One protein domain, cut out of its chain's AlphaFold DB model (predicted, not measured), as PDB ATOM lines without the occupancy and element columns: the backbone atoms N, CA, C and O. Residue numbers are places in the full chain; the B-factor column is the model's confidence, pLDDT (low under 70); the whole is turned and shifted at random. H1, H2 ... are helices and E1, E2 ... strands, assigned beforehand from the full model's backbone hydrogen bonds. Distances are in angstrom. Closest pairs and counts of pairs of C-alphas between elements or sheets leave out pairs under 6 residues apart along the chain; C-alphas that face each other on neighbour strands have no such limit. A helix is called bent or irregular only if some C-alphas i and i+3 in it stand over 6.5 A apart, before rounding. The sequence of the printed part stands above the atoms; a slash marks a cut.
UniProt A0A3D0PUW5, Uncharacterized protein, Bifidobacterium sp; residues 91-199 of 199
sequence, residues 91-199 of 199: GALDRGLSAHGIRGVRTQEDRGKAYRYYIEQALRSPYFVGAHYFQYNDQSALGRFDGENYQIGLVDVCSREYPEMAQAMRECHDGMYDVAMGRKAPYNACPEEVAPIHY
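AT A GLANCE: This is residues 91 to 199 of the 199 residues of an uncharacterized protein of Bifidobacterium sp (UniProt A0A3D0PUW5). What is the main picture? With little regular structure, two helices, H1 and H2, lie side by side; strand E1 folds back from H1's end, loops gather near the helices' starts, and the tail, residues 181 to 199, runs back to them. What is it built of? The printed part has 109 residues, with H1, E1 and H2 in that order; the named elements hold only 39 of them, under half, and of these 39 helices hold 33 and the strand 6, a class of mostly helix. How large? It is compact, radius of gyration of the C-alphas 14.5 A, yet elongated, 45 by 27 by 23 A.

IN THESE COORDINATES: Where is H1? Residues 108 to 122, 21.4 A, from C-alpha 108 at (53.182, 106.800, -8.825). And the others? E1 is residues 128 to 133, 14.7 A; H2 is residues 163 to 180, 25.3 A, ending at (30.011, 95.292, -10.440).

HOW THE PARTS SIT: Do the helices touch? H1 and H2 touch, closest C-alphas Gly 112 and Met 165, 4.6 A, at a shallow tilt of 15 degrees, the same way. Where is E1? It pairs with no named strand and is apart from H2; its closest C-alpha to H1 is Phe 128, 6.3 A from that of Ala 122. Are the helix backbones whole? Every O i to N i+4 pair is within hydrogen-bond range in H1, 11 of 14 in H2, which is irregular: C-alphas 174 and 177 are 7.9 A apart.

THE WHOLE: Which links are long? E1 to H2, 29 residues; H1 to E1 is tight. Any cut or low confidence? The printed part has no cut, and residue 199 alone is under 70 in pLDDT.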
ATOM      1  N   GLY A  91      54.000  98.849  -6.187       97.50
ATOM      2  CA  GLY A  91      54.911  99.943  -5.847       97.50
ATOM      3  C   GLY A  91      55.529 100.604  -7.076       97.50
ATOM      4  O   GLY A  91      55.399 100.126  -8.200       97.50
ATOM      5  N   ALA A  92      56.229 101.708  -6.850       97.00
ATOM      6  CA  ALA A  92      57.044 102.427  -7.830       97.00
ATOM      7  C   ALA A  92      58.236 103.045  -7.095       97.00
ATOM      8  O   ALA A  92      58.229 103.076  -5.871       97.00
ATOM      9  N   LEU A  93      59.271 103.500  -7.805       95.88
ATOM     10  CA  LEU A  93      60.526 103.973  -7.187       95.88
ATOM     11  C   LEU A  93      60.813 105.463  -7.427       95.88
ATOM     12  O   LEU A  93      61.865 105.980  -7.061       95.88
ATOM     13  N   ASP A  94      59.870 106.195  -8.008       95.88
ATOM     14  CA  ASP A  94      59.984 107.616  -8.353       95.88
ATOM     15  C   ASP A  94      59.785 108.570  -7.153       95.88
ATOM     16  O   ASP A  94      59.552 109.773  -7.331       95.88
ATOM     17  N   ARG A  95      59.880 108.047  -5.915       95.50
ATOM     18  CA  ARG A  95      59.774 108.813  -4.653       95.50
ATOM     19  C   ARG A  95      60.833 108.460  -3.596       95.50
ATOM     20  O   ARG A  95      60.788 109.018  -2.503       95.50
ATOM     21  N   GLY A  96      61.841 107.656  -3.947       91.62
ATOM     22  CA  GLY A  96      63.117 107.595  -3.222       91.62
ATOM     23  C   GLY A  96      63.393 106.334  -2.404       91.62
ATOM     24  O   GLY A  96      64.534 106.158  -1.979       91.62
ATOM     25  N   LEU A  97      62.416 105.446  -2.205       94.50
ATOM     26  CA  LEU A  97      62.701 104.110  -1.674       94.50
ATOM     27  C   LEU A  97      63.335 103.226  -2.759       94.50
ATOM     28  O   LEU A  97      63.277 103.536  -3.948       94.50
ATOM     29  N   SER A  98      63.997 102.146  -2.342       93.44
ATOM     30  CA  SER A  98      64.816 101.300  -3.223       93.44
ATOM     31  C   SER A  98      64.136 100.007  -3.670       93.44
ATOM     32  O   SER A  98      64.679  99.312  -4.526       93.44
ATOM     33  N   ALA A  99      62.963  99.689  -3.126       95.69
ATOM     34  CA  ALA A  99      62.197  98.502  -3.471       95.69
ATOM     35  C   ALA A  99      60.729  98.861  -3.691       95.69
ATOM     36  O   ALA A  99      60.139  99.643  -2.947       95.69
ATOM     37  N   HIS A 100      60.136  98.308  -4.743       92.25
ATOM     38  CA  HIS A 100      58.729  98.548  -5.081       92.25
ATOM     39  C   HIS A 100      57.824  97.442  -4.512       92.25
ATOM     40  O   HIS A 100      56.601  97.537  -4.571       92.25
ATOM     41  N   GLY A 101      58.426  96.419  -3.903       93.50
ATOM     42  CA  GLY A 101      57.749  95.269  -3.320       93.50
ATOM     43  C   GLY A 101      57.539  94.139  -4.322       93.50
ATOM     44  O   GLY A 101      58.288  93.971  -5.280       93.50
ATOM     45  N   ILE A 102      56.520  93.316  -4.067       94.94
ATOM     46  CA  ILE A 102      56.244  92.103  -4.852       94.94
ATOM     47  C   ILE A 102      55.885  92.409  -6.318       94.94
ATOM     48  O   ILE A 102      56.265  91.654  -7.213       94.94
ATOM     49  N   ARG A 103      55.173  93.512  -6.583       95.94
ATOM     50  CA  ARG A 103      54.760  93.942  -7.930       95.94
ATOM     51  C   ARG A 103      55.091  95.414  -8.120       95.94
ATOM     52  O   ARG A 103      54.754  96.231  -7.262       95.94
ATOM     53  N   GLY A 104      55.702  95.746  -9.254       96.00
ATOM     54  CA  GLY A 104      56.215  97.086  -9.518       96.00
ATOM     55  C   GLY A 104      55.716  97.676 -10.820       96.00
ATOM     56  O   GLY A 104      55.571  96.981 -11.823       96.00
ATOM     57  N   VAL A 105      55.538  98.988 -10.819       97.62
ATOM     58  CA  VAL A 105      55.261  99.807 -12.002       97.62
ATOM     59  C   VAL A 105      56.216 101.001 -12.039       97.62
ATOM     60  O   VAL A 105      56.978 101.241 -11.100       97.62
ATOM     61  N   ARG A 106      56.227 101.738 -13.153       96.62
ATOM     62  CA  ARG A 106      57.241 102.775 -13.404       96.62
ATOM     63  C   ARG A 106      57.096 104.006 -12.508       96.62
ATOM     64  O   ARG A 106      58.111 104.553 -12.085       96.62
ATOM     65  N   THR A 107      55.868 104.459 -12.260       97.94
ATOM     66  CA  THR A 107      55.591 105.750 -11.607       97.94
ATOM     67  C   THR A 107      54.453 105.664 -10.595       97.94
ATOM     68  O   THR A 107      53.634 104.743 -10.645       97.94
ATOM     69  N   GLN A 108      54.341 106.657  -9.712       98.25
ATOM     70  CA  GLN A 108      53.182 106.800  -8.825       98.25
ATOM     71  C   GLN A 108      51.855 106.939  -9.592       98.25
ATOM     72  O   GLN A 108      50.831 106.425  -9.141       98.25
ATOM     73  N   GLU A 109      51.867 107.572 -10.769       98.44
ATOM     74  CA  GLU A 109      50.696 107.629 -11.653       98.44
ATOM     75  C   GLU A 109      50.298 106.222 -12.113       98.44
ATOM     76  O   GLU A 109      49.129 105.834 -12.040       98.44
ATOM     77  N   ASP A 110      51.280 105.417 -12.520       98.50
ATOM     78  CA  ASP A 110      51.044 104.034 -12.918       98.50
ATOM     79  C   ASP A 110      50.606 103.158 -11.738       98.50
ATOM     80  O   ASP A 110      49.808 102.246 -11.948       98.50
ATOM     81  N   ARG A 111      51.022 103.449 -10.494       98.19
ATOM     82  CA  ARG A 111      50.488 102.755  -9.301       98.19
ATOM     83  C   ARG A 111      48.989 102.996  -9.149       98.19
ATOM     84  O   ARG A 111      48.241 102.050  -8.902       98.19
ATOM     85  N   GLY A 112      48.539 104.234  -9.363       98.56
ATOM     86  CA  GLY A 112      47.115 104.569  -9.378       98.56
ATOM     87  C   GLY A 112      46.356 103.814 -10.477       98.56
ATOM     88  O   GLY A 112      45.311 103.212 -10.217       98.56
ATOM     89  N   LYS A 113      46.911 103.758 -11.697       98.75
ATOM     90  CA  LYS A 113      46.340 102.964 -12.806       98.75
ATOM     91  C   LYS A 113      46.264 101.477 -12.456       98.75
ATOM     92  O   LYS A 113      45.230 100.857 -12.699       98.75
ATOM     93  N   ALA A 114      47.319 100.924 -11.857       98.62
ATOM     94  CA  ALA A 114      47.375  99.530 -11.428       98.62
ATOM     95  C   ALA A 114      46.304  99.219 -10.379       98.62
ATOM     96  O   ALA A 114      45.631  98.199 -10.492       98.62
ATOM     97  N   TYR A 115      46.087 100.109  -9.401       98.75
ATOM     98  CA  TYR A 115      45.025  99.949  -8.404       98.75
ATOM     99  C   TYR A 115      43.645  99.826  -9.060       98.75
ATOM    100  O   TYR A 115      42.911  98.871  -8.803       98.75
ATOM    101  N   ARG A 116      43.310 100.775  -9.946       98.69
ATOM    102  CA  ARG A 116      42.023 100.778 -10.654       98.69
ATOM    103  C   ARG A 116      41.857  99.551 -11.528       98.69
ATOM    104  O   ARG A 116      40.811  98.917 -11.484       98.69
ATOM    105  N   TYR A 117      42.890  99.205 -12.292       98.81
ATOM    106  CA  TYR A 117      42.878  98.017 -13.134       98.81
ATOM    107  C   TYR A 117      42.656  96.752 -12.293       98.81
ATOM    108  O   TYR A 117      41.773  95.961 -12.604       98.81
ATOM    109  N   TYR A 118      43.378  96.591 -11.184       98.81
ATOM    110  CA  TYR A 118      43.251  95.429 -10.309       98.81
ATOM    111  C   TYR A 118      41.823  95.257  -9.771       98.81
ATOM    112  O   TYR A 118      41.224  94.193  -9.946       98.81
ATOM    113  N   ILE A 119      41.269  96.307  -9.152       98.75
ATOM    114  CA  ILE A 119      39.943  96.269  -8.519       98.75
ATOM    115  C   ILE A 119      38.832  96.185  -9.566       98.75
ATOM    116  O   ILE A 119      37.978  95.306  -9.486       98.75
ATOM    117  N   GLU A 120      38.831  97.076 -10.561       98.75
ATOM    118  CA  GLU A 120      37.732  97.154 -11.526       98.75
ATOM    119  C   GLU A 120      37.662  95.908 -12.420       98.75
ATOM    120  O   GLU A 120      36.563  95.473 -12.762       98.75
ATOM    121  N   GLN A 121      38.795  95.267 -12.742       98.62
ATOM    122  CA  GLN A 121      38.769  93.972 -13.431       98.62
ATOM    123  C   GLN A 121      38.208  92.854 -12.541       98.62
ATOM    124  O   GLN A 121      37.437  92.034 -13.033       98.62
ATOM    125  N   ALA A 122      38.535  92.830 -11.246       98.50
ATOM    126  CA  ALA A 122      38.030  91.816 -10.320       98.50
ATOM    127  C   ALA A 122      36.507  91.900 -10.118       98.50
ATOM    128  O   ALA A 122      35.841  90.867 -10.073       98.50
ATOM    129  N   LEU A 123      35.938  93.113 -10.108       98.56
ATOM    130  CA  LEU A 123      34.489  93.361  -9.977       98.56
ATOM    131  C   LEU A 123      33.638  92.746 -11.100       98.56
ATOM    132  O   LEU A 123      32.419  92.679 -10.976       98.56
ATOM    133  N   ARG A 124      34.256  92.287 -12.193       97.69
ATOM    134  CA  ARG A 124      33.568  91.533 -13.249       97.69
ATOM    135  C   ARG A 124      33.162  90.127 -12.802       97.69
ATOM    136  O   ARG A 124      32.286  89.536 -13.430       97.69
ATOM    137  N   SER A 125      33.831  89.566 -11.792       98.31
ATOM    138  CA  SER A 125      33.515  88.243 -11.259       98.31
ATOM    139  C   SER A 125      32.388  88.354 -10.228       98.31
ATOM    140  O   SER A 125      32.516  89.136  -9.285       98.31
ATOM    141  N   PRO A 126      31.317  87.543 -10.329       97.81
ATOM    142  CA  PRO A 126      30.256  87.521  -9.321       97.81
ATOM    143  C   PRO A 126      30.725  86.955  -7.971       97.81
ATOM    144  O   PRO A 126      30.019  87.099  -6.976       97.81
ATOM    145  N   TYR A 127      31.892  86.305  -7.929       98.69
ATOM    146  CA  TYR A 127      32.469  85.761  -6.703       98.69
ATOM    147  C   TYR A 127      33.315  86.789  -5.948       98.69
ATOM    148  O   TYR A 127      33.555  86.605  -4.759       98.69
ATOM    149  N   PHE A 128      33.762  87.872  -6.593       98.75
ATOM    150  CA  PHE A 128      34.607  88.873  -5.950       98.75
ATOM    151  C   PHE A 128      33.797  89.763  -5.003       98.75
ATOM    152  O   PHE A 128      32.953  90.543  -5.441       98.75
ATOM    153  N   VAL A 129      34.093  89.695  -3.702       98.50
ATOM    154  CA  VAL A 129      33.407  90.517  -2.683       98.50
ATOM    155  C   VAL A 129      34.251  91.656  -2.118       98.50
ATOM    156  O   VAL A 129      33.745  92.464  -1.343       98.50
ATOM    157  N   GLY A 130      35.520  91.762  -2.514       98.25
ATOM    158  CA  GLY A 130      36.370  92.893  -2.149       98.25
ATOM    159  C   GLY A 130      37.847  92.543  -2.025       98.25
ATOM    160  O   GLY A 130      38.242  91.375  -2.055       98.25
ATOM    161  N   ALA A 131      38.667  93.581  -1.871       98.62
ATOM    162  CA  ALA A 131      40.103  93.458  -1.673       98.62
ATOM    163  C   ALA A 131      40.627  94.484  -0.665       98.62
ATOM    164  O   ALA A 131      40.170  95.629  -0.645       98.62
ATOM    165  N   HIS A 132      41.634  94.101   0.117       98.75
ATOM    166  CA  HIS A 132      42.372  95.012   0.986       98.75
ATOM    167  C   HIS A 132      43.778  95.264   0.447       98.75
ATOM    168  O   HIS A 132      44.542  94.340   0.175       98.75
ATOM    169  N   TYR A 133      44.100  96.546   0.294       98.62
ATOM    170  CA  TYR A 133      45.406  96.998  -0.158       98.62
ATOM    171  C   TYR A 133      46.430  96.836   0.970       98.62
ATOM    172  O   TYR A 133      46.207  97.316   2.087       98.62
ATOM    173  N   PHE A 134      47.550  96.180   0.680       98.44
ATOM    174  CA  PHE A 134      48.663  96.048   1.611       98.44
ATOM    175  C   PHE A 134      49.729  97.090   1.243       98.44
ATOM    176  O   PHE A 134      50.407  96.980   0.242       98.44
ATOM    177  N   GLN A 135      49.913  98.175   1.974       97.88
ATOM    178  CA  GLN A 135      49.391  98.517   3.292       97.88
ATOM    179  C   GLN A 135      49.272 100.043   3.405       97.88
ATOM    180  O   GLN A 135      49.503 100.772   2.442       97.88
ATOM    181  N   TYR A 136      48.900 100.553   4.580       98.25
ATOM    182  CA  TYR A 136      48.648 101.985   4.743       98.25
ATOM    183  C   TYR A 136      49.904 102.856   4.566       98.25
ATOM    184  O   TYR A 136      49.862 103.821   3.807       98.25
ATOM    185  N   ASN A 137      51.019 102.504   5.208       97.81
ATOM    186  CA  ASN A 137      52.263 103.278   5.159       97.81
ATOM    187  C   ASN A 137      53.313 102.585   4.289       97.81
ATOM    188  O   ASN A 137      53.358 101.352   4.224       97.81
ATOM    189  N   ASP A 138      54.206 103.369   3.699       97.69
ATOM    190  CA  ASP A 138      55.471 102.844   3.201       97.69
ATOM    191  C   ASP A 138      56.227 102.124   4.314       97.69
ATOM    192  O   ASP A 138      56.094 102.423   5.507       97.69
ATOM    193  N   GLN A 139      57.049 101.165   3.910       96.75
ATOM    194  CA  GLN A 139      57.954 100.514   4.837       96.75
ATOM    195  C   GLN A 139      59.188 101.389   5.081       96.75
ATOM    196  O   GLN A 139      59.524 102.290   4.311       96.75
ATOM    197  N   SER A 140      59.877 101.122   6.190       94.62
ATOM    198  CA  SER A 140      61.133 101.793   6.516       94.62
ATOM    199  C   SER A 140      62.165 101.560   5.413       94.62
ATOM    200  O   SER A 140      62.378 100.423   5.001       94.62
ATOM    201  N   ALA A 141      62.891 102.606   5.013       93.94
ATOM    202  CA  ALA A 141      64.026 102.480   4.093       93.94
ATOM    203  C   ALA A 141      65.128 101.543   4.628       93.94
ATOM    204  O   ALA A 141      65.905 100.990   3.852       93.94
ATOM    205  N   LEU A 142      65.188 101.368   5.953       93.94
ATOM    206  CA  LEU A 142      66.121 100.472   6.639       93.94
ATOM    207  C   LEU A 142      65.582  99.043   6.801       93.94
ATOM    208  O   LEU A 142      66.245  98.219   7.426       93.94
ATOM    209  N   GLY A 143      64.391  98.761   6.274       94.25
ATOM    210  CA  GLY A 143      63.714  97.484   6.437       94.25
ATOM    211  C   GLY A 143      62.812  97.426   7.670       94.25
ATOM    212  O   GLY A 143      63.015  98.123   8.673       94.25
ATOM    213  N   ARG A 144      61.782  96.584   7.583       93.88
ATOM    214  CA  ARG A 144      60.988  96.086   8.714       93.88
ATOM    215  C   ARG A 144      61.761  94.963   9.435       93.88
ATOM    216  O   ARG A 144      62.932  94.731   9.155       93.88
ATOM    217  N   PHE A 145      61.133  94.253  10.374       93.38
ATOM    218  CA  PHE A 145      61.791  93.200  11.164       93.38
ATOM    219  C   PHE A 145      62.353  92.038  10.325       93.38
ATOM    220  O   PHE A 145      63.242  91.333  10.790       93.38
ATOM    221  N   ASP A 146      61.826  91.833   9.122       94.19
ATOM    222  CA  ASP A 146      62.213  90.811   8.148       94.19
ATOM    223  C   ASP A 146      63.007  91.371   6.959       94.19
ATOM    224  O   ASP A 146      63.387  90.613   6.075       94.19
ATOM    225  N   GLY A 147      63.302  92.674   6.960       94.12
ATOM    226  CA  GLY A 147      64.100  93.335   5.928       94.12
ATOM    227  C   GLY A 147      63.298  94.049   4.839       94.12
ATOM    228  O   GLY A 147      63.879  94.899   4.166       94.12
ATOM    229  N   GLU A 148      61.985  93.810   4.714       94.94
ATOM    230  CA  GLU A 148      61.177  94.452   3.665       94.94
ATOM    231  C   GLU A 148      61.212  95.991   3.784       94.94
ATOM    232  O   GLU A 148      61.002  96.548   4.870       94.94
ATOM    233  N   ASN A 149      61.477  96.686   2.672       96.00
ATOM    234  CA  ASN A 149      61.676  98.141   2.600       96.00
ATOM    235  C   ASN A 149      60.920  98.815   1.428       96.00
ATOM    236  O   ASN A 149      61.444  99.682   0.725       96.00
ATOM    237  N   TYR A 150      59.683  98.381   1.198       97.19
ATOM    238  CA  TYR A 150      58.886  98.662   0.007       97.19
ATOM    239  C   TYR A 150      58.184 100.037  -0.014       97.19
ATOM    240  O   TYR A 150      57.581 100.465   0.976       97.19
ATOM    241  N   GLN A 151      58.165 100.668  -1.200       97.06
ATOM    242  CA  GLN A 151      57.385 101.869  -1.546       97.06
ATOM    243  C   GLN A 151      55.953 101.526  -1.972       97.06
ATOM    244  O   GLN A 151      55.549 101.695  -3.129       97.06
ATOM    245  N   ILE A 152      55.196 100.968  -1.038       97.31
ATOM    246  CA  ILE A 152      53.855 100.431  -1.279       97.31
ATOM    247  C   ILE A 152      52.776 101.154  -0.483       97.31
ATOM    248  O   ILE A 152      51.612 100.834  -0.657       97.31
ATOM    249  N   GLY A 153      53.104 102.135   0.349       97.94
ATOM    250  CA  GLY A 153      52.145 102.869   1.164       97.94
ATOM    251  C   GLY A 153      51.135 103.676   0.360       97.94
ATOM    252  O   GLY A 153      51.381 104.064  -0.787       97.94
ATOM    253  N   LEU A 154      50.003 103.966   0.996       98.31
ATOM    254  CA  LEU A 154      49.108 105.064   0.615       98.31
ATOM    255  C   LEU A 154      49.636 106.407   1.129       98.31
ATOM    256  O   LEU A 154      49.371 107.450   0.527       98.31
ATOM    257  N   VAL A 155      50.419 106.362   2.209       98.25
ATOM    258  CA  VAL A 155      51.206 107.477   2.732       98.25
ATOM    259  C   VAL A 155      52.683 107.096   2.838       98.25
ATOM    260  O   VAL A 155      53.017 105.930   3.068       98.25
ATOM    261  N   ASP A 156      53.561 108.083   2.690       97.31
ATOM    262  CA  ASP A 156      55.003 107.918   2.867       97.31
ATOM    263  C   ASP A 156      55.412 107.853   4.353       97.31
ATOM    264  O   ASP A 156      54.600 108.024   5.269       97.31
ATOM    265  N   VAL A 157      56.706 107.646   4.615       94.94
ATOM    266  CA  VAL A 157      57.275 107.579   5.979       94.94
ATOM    267  C   VAL A 157      57.122 108.873   6.794       94.94
ATOM    268  O   VAL A 157      57.266 108.857   8.015       94.94
ATOM    269  N   CYS A 158      56.809 109.992   6.139       96.00
ATOM    270  CA  CYS A 158      56.510 111.282   6.758       96.00
ATOM    271  C   CYS A 158      54.995 111.512   6.912       96.00
ATOM    272  O   CYS A 158      54.580 112.636   7.194       96.00
ATOM    273  N   SER A 159      54.170 110.471   6.729       96.69
ATOM    274  CA  SER A 159      52.702 110.542   6.752       96.69
ATOM    275  C   SER A 159      52.111 111.478   5.692       96.69
ATOM    276  O   SER A 159      51.042 112.055   5.900       96.69
ATOM    277  N   ARG A 160      52.791 111.659   4.554       98.00
ATOM    278  CA  ARG A 160      52.270 112.432   3.420       98.00
ATOM    279  C   ARG A 160      51.593 111.499   2.432       98.00
ATOM    280  O   ARG A 160      52.148 110.465   2.081       98.00
ATOM    281  N   GLU A 161      50.403 111.871   1.980       97.81
ATOM    282  CA  GLU A 161      49.662 111.086   0.994       97.81
ATOM    283  C   GLU A 161      50.359 111.042  -0.370       97.81
ATOM    284  O   GLU A 161      51.006 112.004  -0.791       97.81
ATOM    285  N   TYR A 162      50.162 109.933  -1.083       98.44
ATOM    286  CA  TYR A 162      50.430 109.850  -2.514       98.44
ATOM    287  C   TYR A 162      49.189 110.303  -3.294       98.44
ATOM    288  O   TYR A 162      48.235 109.522  -3.406       98.44
ATOM    289  N   PRO A 163      49.160 111.533  -3.842       98.50
ATOM    290  CA  PRO A 163      47.958 112.080  -4.470       98.50
ATOM    291  C   PRO A 163      47.492 111.248  -5.669       98.50
ATOM    292  O   PRO A 163      46.290 111.111  -5.887       98.50
ATOM    293  N   GLU A 164      48.418 110.633  -6.411       98.56
ATOM    294  CA  GLU A 164      48.109 109.769  -7.552       98.56
ATOM    295  C   GLU A 164      47.321 108.521  -7.117       98.56
ATOM    296  O   GLU A 164      46.332 108.146  -7.751       98.56
ATOM    297  N   MET A 165      47.711 107.914  -5.990       98.50
ATOM    298  CA  MET A 165      47.006 106.774  -5.395       98.50
ATOM    299  C   MET A 165      45.658 107.194  -4.812       98.50
ATOM    300  O   MET A 165      44.647 106.548  -5.081       98.50
ATOM    301  N   ALA A 166      45.628 108.285  -4.044       98.56
ATOM    302  CA  ALA A 166      44.407 108.776  -3.413       98.56
ATOM    303  C   ALA A 166      43.331 109.121  -4.455       98.56
ATOM    304  O   ALA A 166      42.177 108.719  -4.305       98.56
ATOM    305  N   GLN A 167      43.709 109.810  -5.534       98.75
ATOM    306  CA  GLN A 167      42.798 110.144  -6.627       98.75
ATOM    307  C   GLN A 167      42.285 108.886  -7.339       98.75
ATOM    308  O   GLN A 167      41.079 108.734  -7.533       98.75
ATOM    309  N   ALA A 168      43.175 107.945  -7.667       98.62
ATOM    310  CA  ALA A 168      42.798 106.703  -8.334       98.62
ATOM    311  C   ALA A 168      41.851 105.830  -7.489       98.62
ATOM    312  O   ALA A 168      40.910 105.244  -8.027       98.62
ATOM    313  N   MET A 169      42.068 105.766  -6.172       98.62
ATOM    314  CA  MET A 169      41.182 105.065  -5.239       98.62
ATOM    315  C   MET A 169      39.797 105.710  -5.169       98.62
ATOM    316  O   MET A 169      38.805 104.992  -5.255       98.62
ATOM    317  N   ARG A 170      39.718 107.049  -5.080       98.75
ATOM    318  CA  ARG A 170      38.435 107.775  -5.090       98.75
ATOM    319  C   ARG A 170      37.641 107.478  -6.360       98.75
ATOM    320  O   ARG A 170      36.502 107.042  -6.275       98.75
ATOM    321  N   GLU A 171      38.270 107.607  -7.527       98.50
ATOM    322  CA  GLU A 171      37.617 107.317  -8.811       98.50
ATOM    323  C   GLU A 171      37.150 105.860  -8.938       98.50
ATOM    324  O   GLU A 171      36.105 105.589  -9.538       98.50
ATOM    325  N   CYS A 172      37.926 104.922  -8.389       98.50
ATOM    326  CA  CYS A 172      37.557 103.513  -8.339       98.50
ATOM    327  C   CYS A 172      36.312 103.306  -7.467       98.50
ATOM    328  O   CYS A 172      35.331 102.719  -7.921       98.50
ATOM    329  N   HIS A 173      36.333 103.817  -6.232       98.31
ATOM    330  CA  HIS A 173      35.264 103.621  -5.249       98.31
ATOM    331  C   HIS A 173      33.967 104.323  -5.646       98.31
ATOM    332  O   HIS A 173      32.896 103.754  -5.451       98.31
ATOM    333  N   ASP A 174      34.049 105.492  -6.281       98.31
ATOM    334  CA  ASP A 174      32.874 106.207  -6.790       98.31
ATOM    335  C   ASP A 174      32.130 105.399  -7.870       98.31
ATOM    336  O   ASP A 174      30.912 105.507  -8.004       98.31
ATOM    337  N   GLY A 175      32.846 104.576  -8.648       97.19
ATOM    338  CA  GLY A 175      32.283 103.807  -9.762       97.19
ATOM    339  C   GLY A 175      32.130 102.302  -9.531       97.19
ATOM    340  O   GLY A 175      31.530 101.634 -10.375       97.19
ATOM    341  N   MET A 176      32.672 101.744  -8.443       97.62
ATOM    342  CA  MET A 176      32.835 100.290  -8.295       97.62
ATOM    343  C   MET A 176      31.513  99.518  -8.344       97.62
ATOM    344  O   MET A 176      31.445  98.461  -8.965       97.62
ATOM    345  N   TYR A 177      30.437 100.051  -7.760       98.06
ATOM    346  CA  TYR A 177      29.140  99.373  -7.788       98.06
ATOM    347  C   TYR A 177      28.535  99.338  -9.194       98.06
ATOM    348  O   TYR A 177      27.967  98.320  -9.586       98.06
ATOM    349  N   ASP A 178      28.685 100.401  -9.986       98.50
ATOM    350  CA  ASP A 178      28.217 100.401 -11.374       98.50
ATOM    351  C   ASP A 178      29.034  99.450 -12.253       98.50
ATOM    352  O   ASP A 178      28.470  98.828 -13.152       98.50
ATOM    353  N   VAL A 179      30.331  99.283 -11.971       98.25
ATOM    354  CA  VAL A 179      31.161  98.255 -12.620       98.25
ATOM    355  C   VAL A 179      30.683  96.853 -12.233       98.25
ATOM    356  O   VAL A 179      30.414  96.045 -13.119       98.25
ATOM    357  N   ALA A 180      30.490  96.586 -10.937       97.94
ATOM    358  CA  ALA A 180      30.011  95.292 -10.440       97.94
ATOM    359  C   ALA A 180      28.621  94.918 -10.986       97.94
ATOM    360  O   ALA A 180      28.340  93.758 -11.268       97.94
ATOM    361  N   MET A 181      27.747  95.910 -11.180       97.69
ATOM    362  CA  MET A 181      26.418  95.726 -11.770       97.69
ATOM    363  C   MET A 181      26.420  95.710 -13.309       97.69
ATOM    364  O   MET A 181      25.350  95.625 -13.913       97.69
ATOM    365  N   GLY A 182      27.580  95.843 -13.961       97.31
ATOM    366  CA  GLY A 182      27.702  95.872 -15.423       97.31
ATOM    367  C   GLY A 182      27.122  97.124 -16.096       97.31
ATOM    368  O   GLY A 182      26.904  97.128 -17.305       97.31
ATOM    369  N   ARG A 183      26.862  98.193 -15.337       98.31
ATOM    370  CA  ARG A 183      26.359  99.489 -15.838       98.31
ATOM    371  C   ARG A 183      27.473 100.374 -16.390       98.31
ATOM    372  O   ARG A 183      27.212 101.255 -17.206       98.31
ATOM    373  N   LYS A 184      28.707 100.143 -15.942       97.94
ATOM    374  CA  LYS A 184      29.921 100.838 -16.370       97.94
ATOM    375  C   LYS A 184      30.976  99.807 -16.768       97.94
ATOM    376  O   LYS A 184      31.135  98.791 -16.100       97.94
ATOM    377  N   ALA A 185      31.708 100.069 -17.849       98.25
ATOM    378  CA  ALA A 185      32.850  99.238 -18.215       98.25
ATOM    379  C   ALA A 185      33.990  99.404 -17.187       98.25
ATOM    380  O   ALA A 185      34.229 100.528 -16.736       98.25
ATOM    381  N   PRO A 186      34.710  98.326 -16.838       98.25
ATOM    382  CA  PRO A 186      35.832  98.399 -15.911       98.25
ATOM    383  C   PRO A 186      37.014  99.145 -16.535       98.25
ATOM    384  O   PRO A 186      37.255  99.055 -17.743       98.25
ATOM    385  N   TYR A 187      37.791  99.835 -15.703       98.31
ATOM    386  CA  TYR A 187      39.047 100.450 -16.116       98.31
ATOM    387  C   TYR A 187      39.989  99.428 -16.769       98.31
ATOM    388  O   TYR A 187      40.251  98.356 -16.219       98.31
ATOM    389  N   ASN A 188      40.493  99.754 -17.961       97.31
ATOM    390  CA  ASN A 188      41.186  98.810 -18.842       97.31
ATOM    391  C   ASN A 188      42.622  99.222 -19.211       97.31
ATOM    392  O   ASN A 188      43.262  98.534 -20.003       97.31
ATOM    393  N   ALA A 189      43.148 100.311 -18.642       97.31
ATOM    394  CA  ALA A 189      44.528 100.718 -18.877       97.31
ATOM    395  C   ALA A 189      45.463 100.017 -17.877       97.31
ATOM    396  O   ALA A 189      45.756 100.547 -16.804       97.31
ATOM    397  N   CYS A 190      45.907  98.809 -18.230       97.12
ATOM    398  CA  CYS A 190      46.921  98.082 -17.469       97.12
ATOM    399  C   CYS A 190      48.288  98.767 -17.653       97.12
ATOM    400  O   CYS A 190      48.746  98.871 -18.795       97.12
ATOM    401  N   PRO A 191      48.942  99.256 -16.585       96.56
ATOM    402  CA  PRO A 191      50.285  99.809 -16.700       96.56
ATOM    403  C   PRO A 191      51.314  98.713 -16.998       96.56
ATOM    404  O   PRO A 191      51.097  97.533 -16.724       96.56
ATOM    405  N   GLU A 192      52.457  99.120 -17.549       96.19
ATOM    406  CA  GLU A 192      53.584  98.218 -17.771       96.19
ATOM    407  C   GLU A 192      54.206  97.823 -16.428       96.19
ATOM    408  O   GLU A 192      54.626  98.678 -15.640       96.19
ATOM    409  N   GLU A 193      54.278  96.518 -16.185       95.81
ATOM    410  CA  GLU A 193      54.997  95.979 -15.043       95.81
ATOM    411  C   GLU A 193      56.510  96.109 -15.257       95.81
ATOM    412  O   GLU A 193      57.032  95.812 -16.334       95.81
ATOM    413  N   VAL A 194      57.226  96.527 -14.216       95.19
ATOM    414  CA  VAL A 194      58.693  96.590 -14.220       95.19
ATOM    415  C   VAL A 194      59.292  95.379 -13.516       95.19
ATOM    416  O   VAL A 194      58.658  94.751 -12.669       95.19
ATOM    417  N   ALA A 195      60.548  95.066 -13.845       90.69
ATOM    418  CA  ALA A 195      61.260  93.960 -13.219       90.69
ATOM    419  C   ALA A 195      61.219  94.074 -11.680       90.69
ATOM    420  O   ALA A 195      61.420  95.169 -11.136       90.69
ATOM    421  N   PRO A 196      60.942  92.969 -10.968       81.06
ATOM    422  CA  PRO A 196      60.741  93.029  -9.538       81.06
ATOM    423  C   PRO A 196      62.030  93.388  -8.790       81.06
ATOM    424  O   PRO A 196      63.057  92.742  -8.972       81.06
ATOM    425  N   ILE A 197      61.957  94.407  -7.930       85.69
ATOM    426  CA  ILE A 197      63.009  94.821  -7.000       85.69
ATOM    427  C   ILE A 197      62.401  94.683  -5.611       85.69
ATOM    428  O   ILE A 197      61.683  95.560  -5.125       85.69
ATOM    429  N   HIS A 198      62.665  93.521  -5.034       78.62
ATOM    430  CA  HIS A 198      62.298  93.122  -3.688       78.62
ATOM    431  C   HIS A 198      63.580  92.658  -2.990       78.62
ATOM    432  O   HIS A 198      64.434  92.028  -3.622       78.62
ATOM    433  N   TYR A 199      63.715  93.021  -1.719       64.31
ATOM    434  CA  TYR A 199      64.742  92.549  -0.795       64.31
ATOM    435  C   TYR A 199      64.050  91.975   0.434       64.31
ATOM    436  O   TYR A 199      62.937  92.475   0.746       64.31
TER     437      TYR A 199